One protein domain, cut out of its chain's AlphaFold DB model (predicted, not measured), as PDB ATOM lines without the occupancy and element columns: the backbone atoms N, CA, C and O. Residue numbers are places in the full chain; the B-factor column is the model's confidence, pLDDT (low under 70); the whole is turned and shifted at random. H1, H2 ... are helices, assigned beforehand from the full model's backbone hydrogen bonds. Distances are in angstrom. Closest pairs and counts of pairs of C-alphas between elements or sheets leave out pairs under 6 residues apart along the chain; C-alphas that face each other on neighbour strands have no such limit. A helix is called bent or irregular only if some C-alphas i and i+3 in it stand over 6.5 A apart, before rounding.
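Overview. This is residues 9 to 139 of the 147 residues of an uncharacterized protein of Mucilaginibacter celer (UniProt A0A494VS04). Two long helices, H4 and H8, lie side by side and run opposite ways along one side of the domain; the short helical hairpin of H1 and H2 packs on H4, with H2 crossing it steeply. Beyond the hairpin lie H6 and H7, loosely placed, with H5 toward one end of the domain and H3 toward the other. The printed part has 131 residues with eight named helices, H1 to H8 in chain order, and no named strand: the class is all helix. It is compact, with a radius of gyration of the C-alphas of 15.4 A, and spans 45 by 32 by 25 A.

Arrangement. Start with H1, residues 9 to 16, and H2, residues 18 to 26: they touch as a helical hairpin, closest at the C-alphas of Lys 14 and Thr 21, 5.5 A apart, at a shallow tilt of 28 degrees, opposite ways. H3, residues 31 to 37, is close to H2 but not clearly touching; the C-alphas of Asp 26 and Tyr 34 are the closest, 6.6 A. H4, residues 56 to 76, is the hub and touches three helices. With residues 58 to 65 alone it touches H2, closest at the C-alphas of Leu 24 and Val 62, 5.5 A, at a steep tilt of 62 degrees. With residues 69 to 70 alone it only just touches H1, with 3 pairs of C-alphas within 8 A, the closest those of Ala 13 and Leu 70, 6.3 A. H4 has a kink of 28 degrees near residue 65 and is irregular: C-alphas 68 and 71 are 7.0 A apart. H5, residues 81 to 84, and H6, residues 88 to 97, are close but not clearly touching, with the C-alphas of Met 82 and Trp 88 closest at 6.6 A. H7, residues 99 to 102, is close to H2 but not clearly touching; the C-alphas of Arg 22 and Phe 101 are closest, at 7.8 A. H8, residues 118 to 137, touches H4, closest at the C-alphas of Ile 71 and Ala 122, 5.2 A, at a shallow tilt of 21 degrees, opposite ways. Every O i to N i+4 pair is within hydrogen-bond range in H2, H3, H6 and H8, against 2 of 4 in H1 and 14 of 17 in H4; H5 and H7 are too short for such a pair.

Along the chain. Find C-alpha 9 at (17.134, 12.321, -26.994), where H1 begins. H4 runs 29.1 A from C-alpha 56 at (25.415, 18.591, -46.877), H6 14.3 A, H2 12.3 A, and H8 28.3 A to C-alpha 137 at (35.241, 19.340, -43.840).

Size, cuts and confidence. The C-alphas of Thr 44 and Glu 78 are the two farthest apart, 47.6 A. The printed part has no cut; its long links are residues 38 to 55 and 103 to 117. Confidence is under 70 at residue 9 and residues 98 to 116.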
ATOM      1  N   ASN A   9      16.814  11.069 -26.319       68.88
ATOM      2  CA  ASN A   9      17.134  12.321 -26.994       68.88
ATOM      3  C   ASN A   9      16.314  12.587 -28.278       68.88
ATOM      4  O   ASN A   9      16.095  13.751 -28.571       68.88
ATOM      5  N   ASP A  10      15.829  11.583 -29.016       71.94
ATOM      6  CA  ASP A  10      15.092  11.766 -30.276       71.94
ATOM      7  C   ASP A  10      13.641  12.155 -29.988       71.94
ATOM      8  O   ASP A  10      13.072  13.061 -30.601       71.94
ATOM      9  N   VAL A  11      13.043  11.500 -28.988       72.44
ATOM     10  CA  VAL A  11      11.716  11.851 -28.461       72.44
ATOM     11  C   VAL A  11      11.757  13.232 -27.808       72.44
ATOM     12  O   VAL A  11      10.792  13.994 -27.898       72.44
ATOM     13  N   TYR A  12      12.878  13.564 -27.172       79.25
ATOM     14  CA  TYR A  12      13.118  14.878 -26.596       79.25
ATOM     15  C   TYR A  12      13.311  15.953 -27.669       79.25
ATOM     16  O   TYR A  12      12.590  16.949 -27.678       79.25
ATOM     17  N   ALA A  13      14.186  15.715 -28.646       82.75
ATOM     18  CA  ALA A  13      14.432  16.605 -29.775       82.75
ATOM     19  C   ALA A  13      13.143  16.914 -30.541       82.75
ATOM     20  O   ALA A  13      12.896  18.065 -30.908       82.75
ATOM     21  N   LYS A  14      12.262  15.916 -30.703       83.19
ATOM     22  CA  LYS A  14      10.960  16.097 -31.351       83.19
ATOM     23  C   LYS A  14      10.100  17.159 -30.660       83.19
ATOM     24  O   LYS A  14       9.390  17.887 -31.354       83.19
ATOM     25  N   LYS A  15      10.136  17.245 -29.321       83.50
ATOM     26  CA  LYS A  15       9.394  18.276 -28.569       83.50
ATOM     27  C   LYS A  15       9.881  19.686 -28.906       83.50
ATOM     28  O   LYS A  15       9.085  20.616 -28.841       83.50
ATOM     29  N   ILE A  16      11.160  19.825 -29.252       88.50
ATOM     30  CA  ILE A  16      11.779  21.099 -29.618       88.50
ATOM     31  C   ILE A  16      11.426  21.448 -31.066       88.50
ATOM     32  O   ILE A  16      10.815  22.481 -31.325       88.50
ATOM     33  N   ASP A  17      11.773  20.574 -32.016       90.12
ATOM     34  CA  ASP A  17      11.471  20.767 -33.436       90.12
ATOM     35  C   ASP A  17      11.389  19.418 -34.164       90.12
ATOM     36  O   ASP A  17      12.392  18.752 -34.434       90.12
ATOM     37  N   ALA A  18      10.171  19.009 -34.520       87.06
ATOM     38  CA  ALA A  18       9.926  17.738 -35.196       87.06
ATOM     39  C   ALA A  18      10.532  17.673 -36.612       87.06
ATOM     40  O   ALA A  18      10.905  16.591 -37.069       87.06
ATOM     41  N   THR A  19      10.648  18.803 -37.315       90.06
ATOM     42  CA  THR A  19      11.237  18.846 -38.660       90.06
ATOM     43  C   THR A  19      12.744  18.652 -38.580       90.06
ATOM     44  O   THR A  19      13.282  17.778 -39.258       90.06
ATOM     45  N   LYS A  20      13.427  19.403 -37.711       90.88
ATOM     46  CA  LYS A  20      14.880  19.265 -37.516       90.88
ATOM     47  C   LYS A  20      15.250  17.909 -36.920       90.88
ATOM     48  O   LYS A  20      16.232  17.302 -37.334       90.88
ATOM     49  N   THR A  21      14.411  17.372 -36.037       88.12
ATOM     50  CA  THR A  21      14.595  16.018 -35.495       88.12
ATOM     51  C   THR A  21      14.500  14.951 -36.580       88.12
ATOM     52  O   THR A  21      15.226  13.964 -36.544       88.12
ATOM     53  N   ARG A  22      13.651  15.139 -37.600       85.50
ATOM     54  CA  ARG A  22      13.626  14.215 -38.737       85.50
ATOM     55  C   ARG A  22      14.967  14.189 -39.467       85.50
ATOM     56  O   ARG A  22      15.432  13.108 -39.799       85.50
ATOM     57  N   LYS A  23      15.581  15.356 -39.676       88.94
ATOM     58  CA  LYS A  23      16.905  15.465 -40.300       88.94
ATOM     59  C   LYS A  23      17.996  14.853 -39.423       88.94
ATOM     60  O   LYS A  23      18.867  14.169 -39.939       88.94
ATOM     61  N   LEU A  24      17.904  15.033 -38.103       87.94
ATOM     62  CA  LEU A  24      18.800  14.389 -37.139       87.94
ATOM     63  C   LEU A  24      18.750  12.858 -37.264       87.94
ATOM     64  O   LEU A  24      19.796  12.227 -37.350       87.94
ATOM     65  N   LEU A  25      17.545  12.283 -37.344       83.75
ATOM     66  CA  LEU A  25      17.350  10.843 -37.554       83.75
ATOM     67  C   LEU A  25      17.860  10.377 -38.925       83.75
ATOM     68  O   LEU A  25      18.470   9.315 -39.039       83.75
ATOM     69  N   ASP A  26      17.616  11.156 -39.978       85.06
ATOM     70  CA  ASP A  26      18.096  10.822 -41.321       85.06
ATOM     71  C   ASP A  26      19.648  10.849 -41.359       85.06
ATOM     72  O   ASP A  26      20.252   9.974 -41.972       85.06
ATOM     73  N   ALA A  27      20.304  11.738 -40.595       86.31
ATOM     74  CA  ALA A  27      21.766  11.793 -40.437       86.31
ATOM     75  C   ALA A  27      22.372  10.613 -39.644       86.31
ATOM     76  O   ALA A  27      23.592  10.431 -39.637       86.31
ATOM     77  N   THR A  28      21.549   9.808 -38.972       82.00
ATOM     78  CA  THR A  28      21.965   8.560 -38.310       82.00
ATOM     79  C   THR A  28      21.530   7.312 -39.083       82.00
ATOM     80  O   THR A  28      21.637   6.205 -38.565       82.00
ATOM     81  N   THR A  29      21.011   7.474 -40.302       80.50
ATOM     82  CA  THR A  29      20.442   6.392 -41.114       80.50
ATOM     83  C   THR A  29      21.302   6.142 -42.354       80.50
ATOM     84  O   THR A  29      21.828   7.084 -42.951       80.50
ATOM     85  N   SER A  30      21.463   4.874 -42.751       85.50
ATOM     86  CA  SER A  30      22.194   4.554 -43.983       85.50
ATOM     87  C   SER A  30      21.410   4.994 -45.222       85.50
ATOM     88  O   SER A  30      20.180   5.102 -45.182       85.50
ATOM     89  N   GLU A  31      22.093   5.228 -46.342       89.19
ATOM     90  CA  GLU A  31      21.447   5.619 -47.604       89.19
ATOM     91  C   GLU A  31      20.400   4.577 -48.044       89.19
ATOM     92  O   GLU A  31      19.303   4.931 -48.490       89.19
ATOM     93  N   TYR A  32      20.701   3.288 -47.848       87.62
ATOM     94  CA  TYR A  32      19.773   2.189 -48.113       87.62
ATOM     95  C   TYR A  32      18.461   2.356 -47.330       87.62
ATOM     96  O   TYR A  32      17.370   2.369 -47.912       87.62
ATOM     97  N   TYR A  33      18.556   2.537 -46.010       83.69
ATOM     98  CA  TYR A  33      17.384   2.684 -45.146       83.69
ATOM     99  C   TYR A  33      16.624   3.985 -45.391       83.69
ATOM    100  O   TYR A  33      15.387   3.986 -45.378       83.69
ATOM    101  N   TYR A  34      17.339   5.080 -45.653       86.75
ATOM    102  CA  TYR A  34      16.739   6.358 -46.011       86.75
ATOM    103  C   TYR A  34      15.841   6.202 -47.245       86.75
ATOM    104  O   TYR A  34      14.653   6.545 -47.207       86.75
ATOM    105  N   ARG A  35      16.369   5.601 -48.319       89.69
ATOM    106  CA  ARG A  35      15.617   5.376 -49.560       89.69
ATOM    107  C   ARG A  35      14.432   4.448 -49.356       89.69
ATOM    108  O   ARG A  35      13.328   4.778 -49.797       89.69
ATOM    109  N   LEU A  36      14.630   3.344 -48.635       86.12
ATOM    110  CA  LEU A  36      13.569   2.391 -48.314       86.12
ATOM    111  C   LEU A  36      12.393   3.083 -47.602       86.12
ATOM    112  O   LEU A  36      11.242   2.946 -48.019       86.12
ATOM    113  N   LYS A  37      12.678   3.885 -46.570       82.62
ATOM    114  CA  LYS A  37      11.658   4.602 -45.792       82.62
ATOM    115  C   LYS A  37      10.926   5.664 -46.610       82.62
ATOM    116  O   LYS A  37       9.731   5.888 -46.413       82.62
ATOM    117  N   ARG A  38      11.632   6.334 -47.520       85.62
ATOM    118  CA  ARG A  38      11.081   7.390 -48.382       85.62
ATOM    119  C   ARG A  38      10.412   6.847 -49.651       85.62
ATOM    120  O   ARG A  38       9.959   7.646 -50.463       85.62
ATOM    121  N   GLN A  39      10.323   5.521 -49.809       88.44
ATOM    122  CA  GLN A  39       9.814   4.858 -51.019       88.44
ATOM    123  C   GLN A  39      10.553   5.317 -52.289       88.44
ATOM    124  O   GLN A  39       9.966   5.443 -53.365       88.44
ATOM    125  N   LEU A  40      11.852   5.583 -52.150       90.56
ATOM    126  CA  LEU A  40      12.744   5.935 -53.247       90.56
ATOM    127  C   LEU A  40      13.396   4.665 -53.819       90.56
ATOM    128  O   LEU A  40      13.537   3.669 -53.104       90.56
ATOM    129  N   PRO A  41      13.825   4.671 -55.094       93.50
ATOM    130  CA  PRO A  41      14.563   3.549 -55.665       93.50
ATOM    131  C   PRO A  41      15.861   3.289 -54.892       93.50
ATOM    132  O   PRO A  41      16.703   4.178 -54.799       93.50
ATOM    133  N   VAL A  42      16.037   2.073 -54.367       89.12
ATOM    134  CA  VAL A  42      17.271   1.644 -53.674       89.12
ATOM    135  C   VAL A  42      18.417   1.302 -54.637       89.12
ATOM    136  O   VAL A  42      19.565   1.222 -54.224       89.12
ATOM    137  N   GLU A  43      18.122   1.151 -55.930       88.44
ATOM    138  CA  GLU A  43      19.105   0.870 -56.987       88.44
ATOM    139  C   GLU A  43      19.968  -0.367 -56.682       88.44
ATOM    140  O   GLU A  43      19.438  -1.477 -56.634       88.44
ATOM    141  N   THR A  44      21.282  -0.192 -56.525       89.94
ATOM    142  CA  THR A  44      22.247  -1.257 -56.218       89.94
ATOM    143  C   THR A  44      22.537  -1.394 -54.726       89.94
ATOM    144  O   THR A  44      23.367  -2.225 -54.370       89.94
ATOM    145  N   LEU A  45      21.900  -0.578 -53.879       87.12
ATOM    146  CA  LEU A  45      22.147  -0.577 -52.445       87.12
ATOM    147  C   LEU A  45      21.540  -1.813 -51.781       87.12
ATOM    148  O   LEU A  45      20.428  -2.238 -52.115       87.12
ATOM    149  N   VAL A  46      22.255  -2.360 -50.808       86.94
ATOM    150  CA  VAL A  46      21.862  -3.521 -50.011       86.94
ATOM    151  C   VAL A  46      21.780  -3.171 -48.528       86.94
ATOM    152  O   VAL A  46      22.261  -2.138 -48.079       86.94
ATOM    153  N   TYR A  47      21.167  -4.064 -47.753       79.31
ATOM    154  CA  TYR A  47      21.024  -3.924 -46.302       79.31
ATOM    155  C   TYR A  47      22.359  -3.670 -45.577       79.31
ATOM    156  O   TYR A  47      22.404  -2.875 -44.644       79.31
ATOM    157  N   ASP A  48      23.439  -4.310 -46.038       81.62
ATOM    158  CA  ASP A  48      24.782  -4.184 -45.457       81.62
ATOM    159  C   ASP A  48      25.546  -2.931 -45.929       81.62
ATOM    160  O   ASP A  48      26.708  -2.745 -45.570       81.62
ATOM    161  N   ASP A  49      24.914  -2.049 -46.714       82.81
ATOM    162  CA  ASP A  49      25.493  -0.747 -47.039       82.81
ATOM    163  C   ASP A  49      25.271   0.215 -45.868       82.81
ATOM    164  O   ASP A  49      24.198   0.799 -45.678       82.81
ATOM    165  N   TRP A  50      26.320   0.358 -45.062       82.56
ATOM    166  CA  TRP A  50      26.326   1.153 -43.831       82.56
ATOM    167  C   TRP A  50      26.696   2.623 -44.055       82.56
ATOM    168  O   TRP A  50      26.728   3.403 -43.105       82.56
ATOM    169  N   GLU A  51      26.983   3.025 -45.293       86.06
ATOM    170  CA  GLU A  51      27.248   4.423 -45.633       86.06
ATOM    171  C   GLU A  51      26.006   5.284 -45.382       86.06
ATOM    172  O   GLU A  51      24.885   4.914 -45.745       86.06
ATOM    173  N   ILE A  52      26.190   6.444 -44.745       86.19
ATOM    174  CA  ILE A  52      25.058   7.307 -44.399       86.19
ATOM    175  C   ILE A  52      24.358   7.906 -45.617       86.19
ATOM    176  O   ILE A  52      24.969   8.106 -46.669       86.19
ATOM    177  N   HIS A  53      23.120   8.355 -45.410       87.62
ATOM    178  CA  HIS A  53      22.540   9.387 -46.261       87.62
ATOM    179  C   HIS A  53      23.261  10.731 -46.062       87.62
ATOM    180  O   HIS A  53      23.102  11.385 -45.030       87.62
ATOM    181  N   PHE A  54      24.058  11.153 -47.048       86.62
ATOM    182  CA  PHE A  54      24.924  12.334 -46.948       86.62
ATOM    183  C   PHE A  54      24.420  13.507 -47.796       86.62
ATOM    184  O   PHE A  54      24.877  13.722 -48.920       86.62
ATOM    185  N   ASP A  55      23.509  14.307 -47.239       92.50
ATOM    186  CA  ASP A  55      23.120  15.607 -47.798       92.50
ATOM    187  C   ASP A  55      23.784  16.749 -47.000       92.50
ATOM    188  O   ASP A  55      23.438  16.974 -45.836       92.50
ATOM    189  N   PRO A  56      24.728  17.512 -47.587       93.50
ATOM    190  CA  PRO A  56      25.415  18.591 -46.877       93.50
ATOM    191  C   PRO A  56      24.500  19.697 -46.341       93.50
ATOM    192  O   PRO A  56      24.838  20.334 -45.342       93.50
ATOM    193  N   THR A  57      23.370  19.967 -46.994       95.19
ATOM    194  CA  THR A  57      22.404  20.980 -46.545       95.19
ATOM    195  C   THR A  57      21.733  20.505 -45.266       95.19
ATOM    196  O   THR A  57      21.757  21.214 -44.258       95.19
ATOM    197  N   ASP A  58      21.215  19.277 -45.278       93.69
ATOM    198  CA  ASP A  58      20.550  18.694 -44.114       93.69
ATOM    199  C   ASP A  58      21.531  18.486 -42.955       93.69
ATOM    200  O   ASP A  58      21.208  18.816 -41.816       93.69
ATOM    201  N   LEU A  59      22.762  18.046 -43.233       93.56
ATOM    202  CA  LEU A  59      23.800  17.886 -42.212       93.56
ATOM    203  C   LEU A  59      24.189  19.216 -41.545       93.56
ATOM    204  O   LEU A  59      24.391  19.256 -40.329       93.56
ATOM    205  N   ASN A  60      24.250  20.322 -42.296       96.56
ATOM    206  CA  ASN A  60      24.474  21.647 -41.707       96.56
ATOM    207  C   ASN A  60      23.297  22.094 -40.829       96.56
ATOM    208  O   ASN A  60      23.509  22.681 -39.767       96.56
ATOM    209  N   GLU A  61      22.059  21.799 -41.229       96.31
ATOM    210  CA  GLU A  61      20.891  22.065 -40.386       96.31
ATOM    211  C   GLU A  61      20.890  21.225 -39.106       96.31
ATOM    212  O   GLU A  61      20.555  21.747 -38.043       96.31
ATOM    213  N   VAL A  62      21.322  19.963 -39.178       93.69
ATOM    214  CA  VAL A  62      21.494  19.096 -38.004       93.69
ATOM    215  C   VAL A  62      22.547  19.660 -37.055       93.69
ATOM    216  O   VAL A  62      22.295  19.734 -35.853       93.69
ATOM    217  N   ILE A  63      23.691  20.122 -37.569       95.62
ATOM    218  CA  ILE A  63      24.714  20.792 -36.754       95.62
ATOM    219  C   ILE A  63      24.105  21.992 -36.021       95.62
ATOM    220  O   ILE A  63      24.222  22.083 -34.800       95.62
ATOM    221  N   MET A  64      23.413  22.880 -36.742       97.44
ATOM    222  CA  MET A  64      22.797  24.067 -36.140       97.44
ATOM    223  C   MET A  64      21.725  23.709 -35.110       97.44
ATOM    224  O   MET A  64      21.619  24.387 -34.092       97.44
ATOM    225  N   PHE A  65      20.937  22.663 -35.361       95.94
ATOM    226  CA  PHE A  65      19.928  22.186 -34.423       95.94
ATOM    227  C   PHE A  65      20.562  21.683 -33.123       95.94
ATOM    228  O   PHE A  65      20.124  22.064 -32.038       95.94
ATOM    229  N   ILE A  66      21.621  20.875 -33.224       92.56
ATOM    230  CA  ILE A  66      22.338  20.365 -32.052       92.56
ATOM    231  C   ILE A  66      22.929  21.521 -31.234       92.56
ATOM    232  O   ILE A  66      22.790  21.534 -30.013       92.56
ATOM    233  N   GLU A  67      23.571  22.487 -31.898       95.75
ATOM    234  CA  GLU A  67      24.279  23.590 -31.237       95.75
ATOM    235  C   GLU A  67      23.368  24.633 -30.609       95.75
ATOM    236  O   GLU A  67      23.645  25.085 -29.501       95.75
ATOM    237  N   ASN A  68      22.327  25.049 -31.326       96.56
ATOM    238  CA  ASN A  68      21.554  26.228 -30.946       96.56
ATOM    239  C   ASN A  68      20.283  25.880 -30.180       96.56
ATOM    240  O   ASN A  68      19.803  26.710 -29.414       96.56
ATOM    241  N   ASP A  69      19.754  24.670 -30.378       94.38
ATOM    242  CA  ASP A  69      18.455  24.290 -29.835       94.38
ATOM    243  C   ASP A  69      18.598  23.113 -28.856       94.38
ATOM    244  O   ASP A  69      18.250  23.236 -27.683       94.38
ATOM    245  N   LEU A  70      19.152  21.976 -29.292       89.81
ATOM    246  CA  LEU A  70      19.071  20.722 -28.533       89.81
ATOM    247  C   LEU A  70      19.976  20.695 -27.292       89.81
ATOM    248  O   LEU A  70      19.479  20.433 -26.197       89.81
ATOM    249  N   ILE A  71      21.279  20.975 -27.439       90.62
ATOM    250  CA  ILE A  71      22.212  21.017 -26.298       90.62
ATOM    251  C   ILE A  71      21.814  22.112 -25.296       90.62
ATOM    252  O   ILE A  71      21.681  21.777 -24.120       90.62
ATOM    253  N   PRO A  72      21.545  23.369 -25.708       92.94
ATOM    254  CA  PRO A  72      21.137  24.406 -24.763       92.94
ATOM    255  C   PRO A  72      19.865  24.055 -23.987       92.94
ATOM    256  O   PRO A  72      19.786  24.336 -22.795       92.94
ATOM    257  N   THR A  73      18.887  23.408 -24.635       90.94
ATOM    258  CA  THR A  73      17.655  22.992 -23.945       90.94
ATOM    259  C   THR A  73      17.951  21.882 -22.930       90.94
ATOM    260  O   THR A  73      17.534  21.999 -21.779       90.94
ATOM    261  N   LEU A  74      18.755  20.874 -23.299       85.94
ATOM    262  CA  LEU A  74      19.191  19.807 -22.383       85.94
ATOM    263  C   LEU A  74      19.968  20.341 -21.175       85.94
ATOM    264  O   LEU A  74      19.788  19.850 -20.069       85.94
ATOM    265  N   GLU A  75      20.840  21.328 -21.378       86.06
ATOM    266  CA  GLU A  75      21.625  21.942 -20.302       86.06
ATOM    267  C   GLU A  75      20.782  22.851 -19.394       86.06
ATOM    268  O   GLU A  75      21.166  23.095 -18.251       86.06
ATOM    269  N   SER A  76      19.643  23.346 -19.890       87.25
ATOM    270  CA  SER A  76      18.698  24.157 -19.114       87.25
ATOM    271  C   SER A  76      17.672  23.339 -18.327       87.25
ATOM    272  O   SER A  76      17.079  23.862 -17.383       87.25
ATOM    273  N   ASP A  77      17.458  22.075 -18.700       82.25
ATOM    274  CA  ASP A  77      16.514  21.194 -18.020       82.25
ATOM    275  C   ASP A  77      17.130  20.643 -16.726       82.25
ATOM    276  O   ASP A  77      18.120  19.913 -16.724       82.25
ATOM    277  N   GLU A  78      16.515  20.989 -15.594       72.44
ATOM    278  CA  GLU A  78      16.951  20.556 -14.256       72.44
ATOM    279  C   GLU A  78      16.394  19.176 -13.856       72.44
ATOM    280  O   GLU A  78      16.801  18.615 -12.837       72.44
ATOM    281  N   ILE A  79      15.442  18.645 -14.629       73.19
ATOM    282  CA  ILE A  79      14.728  17.393 -14.350       73.19
ATOM    283  C   ILE A  79      15.297  16.290 -15.237       73.19
ATOM    284  O   ILE A  79      15.539  16.500 -16.427       73.19
ATOM    285  N   ASP A  80      15.470  15.103 -14.661       77.06
ATOM    286  CA  ASP A  80      15.823  13.911 -15.420       77.06
ATOM    287  C   ASP A  80      14.806  13.655 -16.546       77.06
ATOM    288  O   ASP A  80      13.589  13.774 -16.361       77.06
ATOM    289  N   LEU A  81      15.283  13.311 -17.745       76.62
ATOM    290  CA  LEU A  81      14.384  13.159 -18.885       76.62
ATOM    291  C   LEU A  81      13.375  12.026 -18.663       76.62
ATOM    292  O   LEU A  81      12.211  12.174 -19.035       76.62
ATOM    293  N   MET A  82      13.770  10.917 -18.037       78.31
ATOM    294  CA  MET A  82      12.863   9.804 -17.761       78.31
ATOM    295  C   MET A  82      11.774  10.211 -16.765       78.31
ATOM    296  O   MET A  82      10.599   9.876 -16.957       78.31
ATOM    297  N   GLU A  83      12.125  11.006 -15.753       79.00
ATOM    298  CA  GLU A  83      11.147  11.621 -14.849       79.00
ATOM    299  C   GLU A  83      10.193  12.563 -15.596       79.00
ATOM    300  O   GLU A  83       8.978  12.507 -15.387       79.00
ATOM    301  N   GLN A  84      10.704  13.367 -16.537       79.81
ATOM    302  CA  GLN A  84       9.890  14.254 -17.377       79.81
ATOM    303  C   GLN A  84       8.856  13.481 -18.217       79.81
ATOM    304  O   GLN A  84       7.768  13.989 -18.502       79.81
ATOM    305  N   TYR A  85       9.178  12.248 -18.613       77.25
ATOM    306  CA  TYR A  85       8.263  11.358 -19.324       77.25
ATOM    307  C   TYR A  85       7.390  10.501 -18.402       77.25
ATOM    308  O   TYR A  85       6.606   9.708 -18.911       77.25
ATOM    309  N   GLY A  86       7.437  10.675 -17.079       81.62
ATOM    310  CA  GLY A  86       6.622   9.902 -16.137       81.62
ATOM    311  C   GLY A  86       7.083   8.450 -15.973       81.62
ATOM    312  O   GLY A  86       6.273   7.587 -15.637       81.62
ATOM    313  N   GLY A  87       8.366   8.184 -16.224       78.69
ATOM    314  CA  GLY A  87       8.977   6.866 -16.110       78.69
ATOM    315  C   GLY A  87       8.915   6.024 -17.387       78.69
ATOM    316  O   GLY A  87       8.279   6.368 -18.387       78.69
ATOM    317  N   TRP A  88       9.582   4.873 -17.314       74.81
ATOM    318  CA  TRP A  88       9.828   3.967 -18.439       74.81
ATOM    319  C   TRP A  88       8.557   3.487 -19.150       74.81
ATOM    320  O   TRP A  88       8.447   3.578 -20.373       74.81
ATOM    321  N   ASP A  89       7.556   3.037 -18.394       78.12
ATOM    322  CA  ASP A  89       6.310   2.506 -18.963       78.12
ATOM    323  C   ASP A  89       5.546   3.561 -19.771       78.12
ATOM    324  O   ASP A  89       4.975   3.277 -20.834       78.12
ATOM    325  N   ASN A  90       5.549   4.804 -19.284       79.25
ATOM    326  CA  ASN A  90       4.891   5.902 -19.971       79.25
ATOM    327  C   ASN A  90       5.697   6.340 -21.202       79.25
ATOM    328  O   ASN A  90       5.108   6.568 -22.258       79.25
ATOM    329  N   PHE A  91       7.032   6.345 -21.122       76.44
ATOM    330  CA  PHE A  91       7.899   6.550 -22.284       76.44
ATOM    331  C   PHE A  91       7.654   5.503 -23.383       76.44
ATOM    332  O   PHE A  91       7.408   5.871 -24.534       76.44
ATOM    333  N   ILE A  92       7.615   4.208 -23.042       74.50
ATOM    334  CA  ILE A  92       7.279   3.128 -23.989       74.50
ATOM    335  C   ILE A  92       5.904   3.363 -24.617       74.50
ATOM    336  O   ILE A  92       5.710   3.130 -25.813       74.50
ATOM    337  N   THR A  93       4.928   3.789 -23.817       76.56
ATOM    338  CA  THR A  93       3.567   4.048 -24.297       76.56
ATOM    339  C   THR A  93       3.544   5.204 -25.296       76.56
ATOM    340  O   THR A  93       2.960   5.068 -26.373       76.56
ATOM    341  N   LEU A  94       4.227   6.310 -24.987       74.38
ATOM    342  CA  LEU A  94       4.388   7.447 -25.896       74.38
ATOM    343  C   LEU A  94       5.073   7.023 -27.197       74.38
ATOM    344  O   LEU A  94       4.567   7.315 -28.278       74.38
ATOM    345  N   PHE A  95       6.158   6.254 -27.096       70.94
ATOM    346  CA  PHE A  95       6.878   5.719 -28.245       70.94
ATOM    347  C   PHE A  95       5.978   4.860 -29.148       70.94
ATOM    348  O   PHE A  95       5.910   5.067 -30.360       70.94
ATOM    349  N   LYS A  96       5.253   3.893 -28.569       71.06
ATOM    350  CA  LYS A  96       4.395   2.962 -29.324       71.06
ATOM    351  C   LYS A  96       3.242   3.667 -30.036       71.06
ATOM    352  O   LYS A  96       2.801   3.176 -31.074       71.06
ATOM    353  N   ASN A  97       2.775   4.790 -29.497       74.50
ATOM    354  CA  ASN A  97       1.708   5.592 -30.089       74.50
ATOM    355  C   ASN A  97       2.206   6.538 -31.198       74.50
ATOM    356  O   ASN A  97       1.393   7.059 -31.955       74.50
ATOM    357  N   ASP A  98       3.521   6.720 -31.333       69.44
ATOM    358  CA  ASP A  98       4.165   7.655 -32.266       69.44
ATOM    359  C   ASP A  98       5.072   6.924 -33.276       69.44
ATOM    360  O   ASP A  98       6.182   7.350 -33.620       69.44
ATOM    361  N   ARG A  99       4.597   5.760 -33.746       60.16
ATOM    362  CA  ARG A  99       5.363   4.858 -34.620       60.16
ATOM    363  C   ARG A  99       5.824   5.513 -35.917       60.16
ATOM    364  O   ARG A  99       6.922   5.216 -36.370       60.16
ATOM    365  N   ASP A 100       5.054   6.409 -36.518       60.25
ATOM    366  CA  ASP A 100       5.435   7.011 -37.805       60.25
ATOM    367  C   ASP A 100       6.627   7.969 -37.671       60.25
ATOM    368  O   ASP A 100       7.410   8.169 -38.608       60.25
ATOM    369  N   PHE A 101       6.807   8.567 -36.489       59.00
ATOM    370  CA  PHE A 101       7.956   9.421 -36.236       59.00
ATOM    371  C   PHE A 101       9.198   8.624 -35.856       59.00
ATOM    372  O   PHE A 101      10.277   8.912 -36.371       59.00
ATOM    373  N   LEU A 102       9.036   7.586 -35.041       55.78
ATOM    374  CA  LEU A 102      10.154   6.889 -34.413       55.78
ATOM    375  C   LEU A 102      10.471   5.522 -35.036       55.78
ATOM    376  O   LEU A 102      11.461   4.913 -34.666       55.78
ATOM    377  N   SER A 103       9.703   5.056 -36.025       49.91
ATOM    378  CA  SER A 103       9.963   3.797 -36.754       49.91
ATOM    379  C   SER A 103      11.301   3.750 -37.496       49.91
ATOM    380  O   SER A 103      11.741   2.663 -37.853       49.91
ATOM    381  N   SER A 104      11.945   4.897 -37.738       46.66
ATOM    382  CA  SER A 104      13.320   4.953 -38.259       46.66
ATOM    383  C   SER A 104      14.400   4.913 -37.194       46.66
ATOM    384  O   SER A 104      15.544   4.641 -37.529       46.66
ATOM    385  N   ALA A 105      14.062   5.225 -35.945       49.41
ATOM    386  CA  ALA A 105      14.966   4.998 -34.837       49.41
ATOM    387  C   ALA A 105      14.879   3.491 -34.564       49.41
ATOM    388  O   ALA A 105      13.852   2.990 -34.105       49.41
ATOM    389  N   MET A 106      15.879   2.733 -35.000       44.88
ATOM    390  CA  MET A 106      15.844   1.281 -34.887       44.88
ATOM    391  C   MET A 106      16.088   0.850 -33.438       44.88
ATOM    392  O   MET A 106      17.049   1.264 -32.798       44.88
ATOM    393  N   SER A 107      15.166   0.014 -32.955       39.88
ATOM    394  CA  SER A 107      15.212  -0.793 -31.727       39.88
ATOM    395  C   SER A 107      15.269  -0.054 -30.374       39.88
ATOM    396  O   SER A 107      16.289   0.506 -29.972       39.88
ATOM    397  N   ILE A 108      14.171  -0.141 -29.601       40.22
ATOM    398  CA  ILE A 108      14.249  -0.039 -28.135       40.22
ATOM    399  C   ILE A 108      14.957  -1.317 -27.684       40.22
ATOM    400  O   ILE A 108      14.340  -2.383 -27.692       40.22
ATOM    401  N   CYS A 109      16.230  -1.235 -27.321       40.56
ATOM    402  CA  CYS A 109      16.856  -2.293 -26.539       40.56
ATOM    403  C   CYS A 109      16.645  -1.967 -25.063       40.56
ATOM    404  O   CYS A 109      17.024  -0.889 -24.614       40.56
ATOM    405  N   GLU A 110      16.045  -2.901 -24.321       41.16
ATOM    406  CA  GLU A 110      16.154  -2.959 -22.863       41.16
ATOM    407  C   GLU A 110      17.612  -3.262 -22.506       41.16
ATOM    408  O   GLU A 110      17.960  -4.394 -22.190       41.16
ATOM    409  N   ASP A 111      18.488  -2.271 -22.627       45.31
ATOM    410  CA  ASP A 111      19.793  -2.335 -21.985       45.31
ATOM    411  C   ASP A 111      19.765  -1.368 -20.802       45.31
ATOM    412  O   ASP A 111      19.343  -0.218 -20.927       45.31
ATOM    413  N   GLU A 112      20.160  -1.853 -19.626       40.66
ATOM    414  CA  GLU A 112      19.974  -1.197 -18.320       40.66
ATOM    415  C   GLU A 112      20.775   0.112 -18.165       40.66
ATOM    416  O   GLU A 112      20.704   0.778 -17.136       40.66
ATOM    417  N   ASN A 113      21.520   0.514 -19.197       46.62
ATOM    418  CA  ASN A 113      22.319   1.733 -19.241       46.62
ATOM    419  C   ASN A 113      21.599   2.849 -20.012       46.62
ATOM    420  O   ASN A 113      22.145   3.415 -20.963       46.62
ATOM    421  N   TYR A 114      20.368   3.169 -19.605       55.03
ATOM    422  CA  TYR A 114      19.701   4.381 -20.071       55.03
ATOM    423  C   TYR A 114      20.535   5.590 -19.654       55.03
ATOM    424  O   TYR A 114      20.736   5.853 -18.473       55.03
ATOM    425  N   PHE A 115      21.042   6.329 -20.636       59.28
ATOM    426  CA  PHE A 115      21.574   7.661 -20.393       59.28
ATOM    427  C   PHE A 115      20.396   8.632 -20.436       59.28
ATOM    428  O   PHE A 115      20.113   9.212 -21.481       59.28
ATOM    429  N   ASP A 116      19.672   8.735 -19.327       68.69
ATOM    430  CA  ASP A 116      18.584   9.694 -19.100       68.69
ATOM    431  C   ASP A 116      19.078  11.054 -18.592       68.69
ATOM    432  O   ASP A 116      18.425  12.076 -18.819       68.69
ATOM    433  N   TYR A 117      20.290  11.079 -18.032       75.44
ATOM    434  CA  TYR A 117      20.927  12.293 -17.540       75.44
ATOM    435  C   TYR A 117      21.278  13.286 -18.677       75.44
ATOM    436  O   TYR A 117      22.177  13.000 -19.489       75.44
ATOM    437  N   PRO A 118      20.653  14.485 -18.719       79.69
ATOM    438  CA  PRO A 118      20.797  15.436 -19.825       79.69
ATOM    439  C   PRO A 118      22.246  15.808 -20.191       79.69
ATOM    440  O   PRO A 118      22.565  15.808 -21.381       79.69
ATOM    441  N   PRO A 119      23.181  16.025 -19.241       82.25
ATOM    442  CA  PRO A 119      24.574  16.333 -19.578       82.25
ATOM    443  C   PRO A 119      25.314  15.214 -20.319       82.25
ATOM    444  O   PRO A 119      26.186  15.491 -21.146       82.25
ATOM    445  N   ILE A 120      24.983  13.942 -20.063       79.94
ATOM    446  CA  ILE A 120      25.588  12.828 -20.808       79.94
ATOM    447  C   ILE A 120      25.053  12.814 -22.242       79.94
ATOM    448  O   ILE A 120      25.832  12.650 -23.185       79.94
ATOM    449  N   ILE A 121      23.749  13.034 -22.413       80.12
ATOM    450  CA  ILE A 121      23.113  13.136 -23.729       80.12
ATOM    451  C   ILE A 121      23.705  14.305 -24.523       80.12
ATOM    452  O   ILE A 121      24.095  14.124 -25.677       80.12
ATOM    453  N   ALA A 122      23.829  15.479 -23.898       84.50
ATOM    454  CA  ALA A 122      24.413  16.671 -24.502       84.50
ATOM    455  C   ALA A 122      25.848  16.418 -24.985       84.50
ATOM    456  O   ALA A 122      26.191  16.779 -26.111       84.50
ATOM    457  N   ARG A 123      26.665  15.710 -24.191       84.06
ATOM    458  CA  ARG A 123      28.016  15.303 -24.603       84.06
ATOM    459  C   ARG A 123      27.995  14.429 -25.859       84.06
ATOM    460  O   ARG A 123      28.715  14.729 -26.804       84.06
ATOM    461  N   TYR A 124      27.161  13.388 -25.901       82.69
ATOM    462  CA  TYR A 124      27.071  12.508 -27.076       82.69
ATOM    463  C   TYR A 124      26.562  13.228 -28.328       82.69
ATOM    464  O   TYR A 124      27.011  12.931 -29.434       82.69
ATOM    465  N   LEU A 125      25.635  14.173 -28.168       85.94
ATOM    466  CA  LEU A 125      25.189  15.035 -29.260       85.94
ATOM    467  C   LEU A 125      26.317  15.953 -29.744       85.94
ATOM    468  O   LEU A 125      26.473  16.136 -30.950       85.94
ATOM    469  N   GLY A 126      27.137  16.476 -28.828       86.69
ATOM    470  CA  GLY A 126      28.344  17.237 -29.149       86.69
ATOM    471  C   GLY A 126      29.356  16.420 -29.956       86.69
ATOM    472  O   GLY A 126      29.800  16.874 -31.009       86.69
ATOM    473  N   ASP A 127      29.642  15.189 -29.523       86.06
ATOM    474  CA  ASP A 127      30.539  14.270 -30.235       86.06
ATOM    475  C   ASP A 127      30.009  13.947 -31.645       86.06
ATOM    476  O   ASP A 127      30.761  13.958 -32.622       86.06
ATOM    477  N   PHE A 128      28.699  13.696 -31.777       87.69
ATOM    478  CA  PHE A 128      28.068  13.426 -33.071       87.69
ATOM    479  C   PHE A 128      28.113  14.640 -34.005       87.69
ATOM    480  O   PHE A 128      28.479  14.518 -35.174       87.69
ATOM    481  N   ARG A 129      27.815  15.837 -33.490       92.31
ATOM    482  CA  ARG A 129      27.966  17.090 -34.236       92.31
ATOM    483  C   ARG A 129      29.393  17.255 -34.759       92.31
ATOM    484  O   ARG A 129      29.578  17.634 -35.916       92.31
ATOM    485  N   ASP A 130      30.393  16.995 -33.924       90.88
ATOM    486  CA  ASP A 130      31.797  17.167 -34.299       90.88
ATOM    487  C   ASP A 130      32.237  16.133 -35.348       90.88
ATOM    488  O   ASP A 130      32.982  16.478 -36.269       90.88
ATOM    489  N   LEU A 131      31.690  14.912 -35.294       89.44
ATOM    490  CA  LEU A 131      31.826  13.922 -36.365       89.44
ATOM    491  C   LEU A 131      31.256  14.439 -37.695       89.44
ATOM    492  O   LEU A 131      31.958  14.379 -38.706       89.44
ATOM    493  N   ILE A 132      30.029  14.979 -37.708       91.62
ATOM    494  CA  ILE A 132      29.412  15.528 -38.932       91.62
ATOM    495  C   ILE A 132      30.258  16.681 -39.483       91.62
ATOM    496  O   ILE A 132      30.565  16.713 -40.676       91.62
ATOM    497  N   LYS A 133      30.681  17.619 -38.624       95.06
ATOM    498  CA  LYS A 133      31.547  18.741 -39.023       95.06
ATOM    499  C   LYS A 133      32.837  18.252 -39.667       95.06
ATOM    500  O   LYS A 133      33.241  18.772 -40.708       95.06
ATOM    501  N   TYR A 134      33.475  17.253 -39.063       93.88
ATOM    502  CA  TYR A 134      34.681  16.656 -39.613       93.88
ATOM    503  C   TYR A 134      34.405  16.021 -40.980       93.88
ATOM    504  O   TYR A 134      35.081  16.373 -41.945       93.88
ATOM    505  N   ALA A 135      33.380  15.173 -41.081       91.62
ATOM    506  CA  ALA A 135      32.969  14.499 -42.310       91.62
ATOM    507  C   ALA A 135      32.708  15.484 -43.466       91.62
ATOM    508  O   ALA A 135      33.234  15.301 -44.565       91.62
ATOM    509  N   LEU A 136      31.991  16.582 -43.198       94.25
ATOM    510  CA  LEU A 136      31.778  17.673 -44.155       94.25
ATOM    511  C   LEU A 136      33.092  18.359 -44.548       94.25
ATOM    512  O   LEU A 136      33.324  18.604 -45.730       94.25
ATOM    513  N   SER A 137      33.974  18.640 -43.583       96.62
ATOM    514  CA  SER A 137      35.241  19.340 -43.840       96.62
ATOM    515  C   SER A 137      36.203  18.559 -44.741       96.62
ATOM    516  O   SER A 137      36.961  19.164 -45.498       96.62
ATOM    517  N   VAL A 138      36.159  17.223 -44.681       95.38
ATOM    518  CA  VAL A 138      36.988  16.337 -45.510       95.38
ATOM    519  C   VAL A 138      36.223  15.725 -46.687       95.38
ATOM    520  O   VAL A 138      36.793  14.914 -47.414       95.38
ATOM    521  N   ASN A 139      34.953  16.104 -46.877       91.62
ATOM    522  CA  ASN A 139      34.042  15.554 -47.883       91.62
ATOM    523  C   ASN A 139      34.043  14.011 -47.912       91.62
ATOM    524  O   ASN A 139      34.271  13.395 -48.956       91.62
TER     525      ASN A 139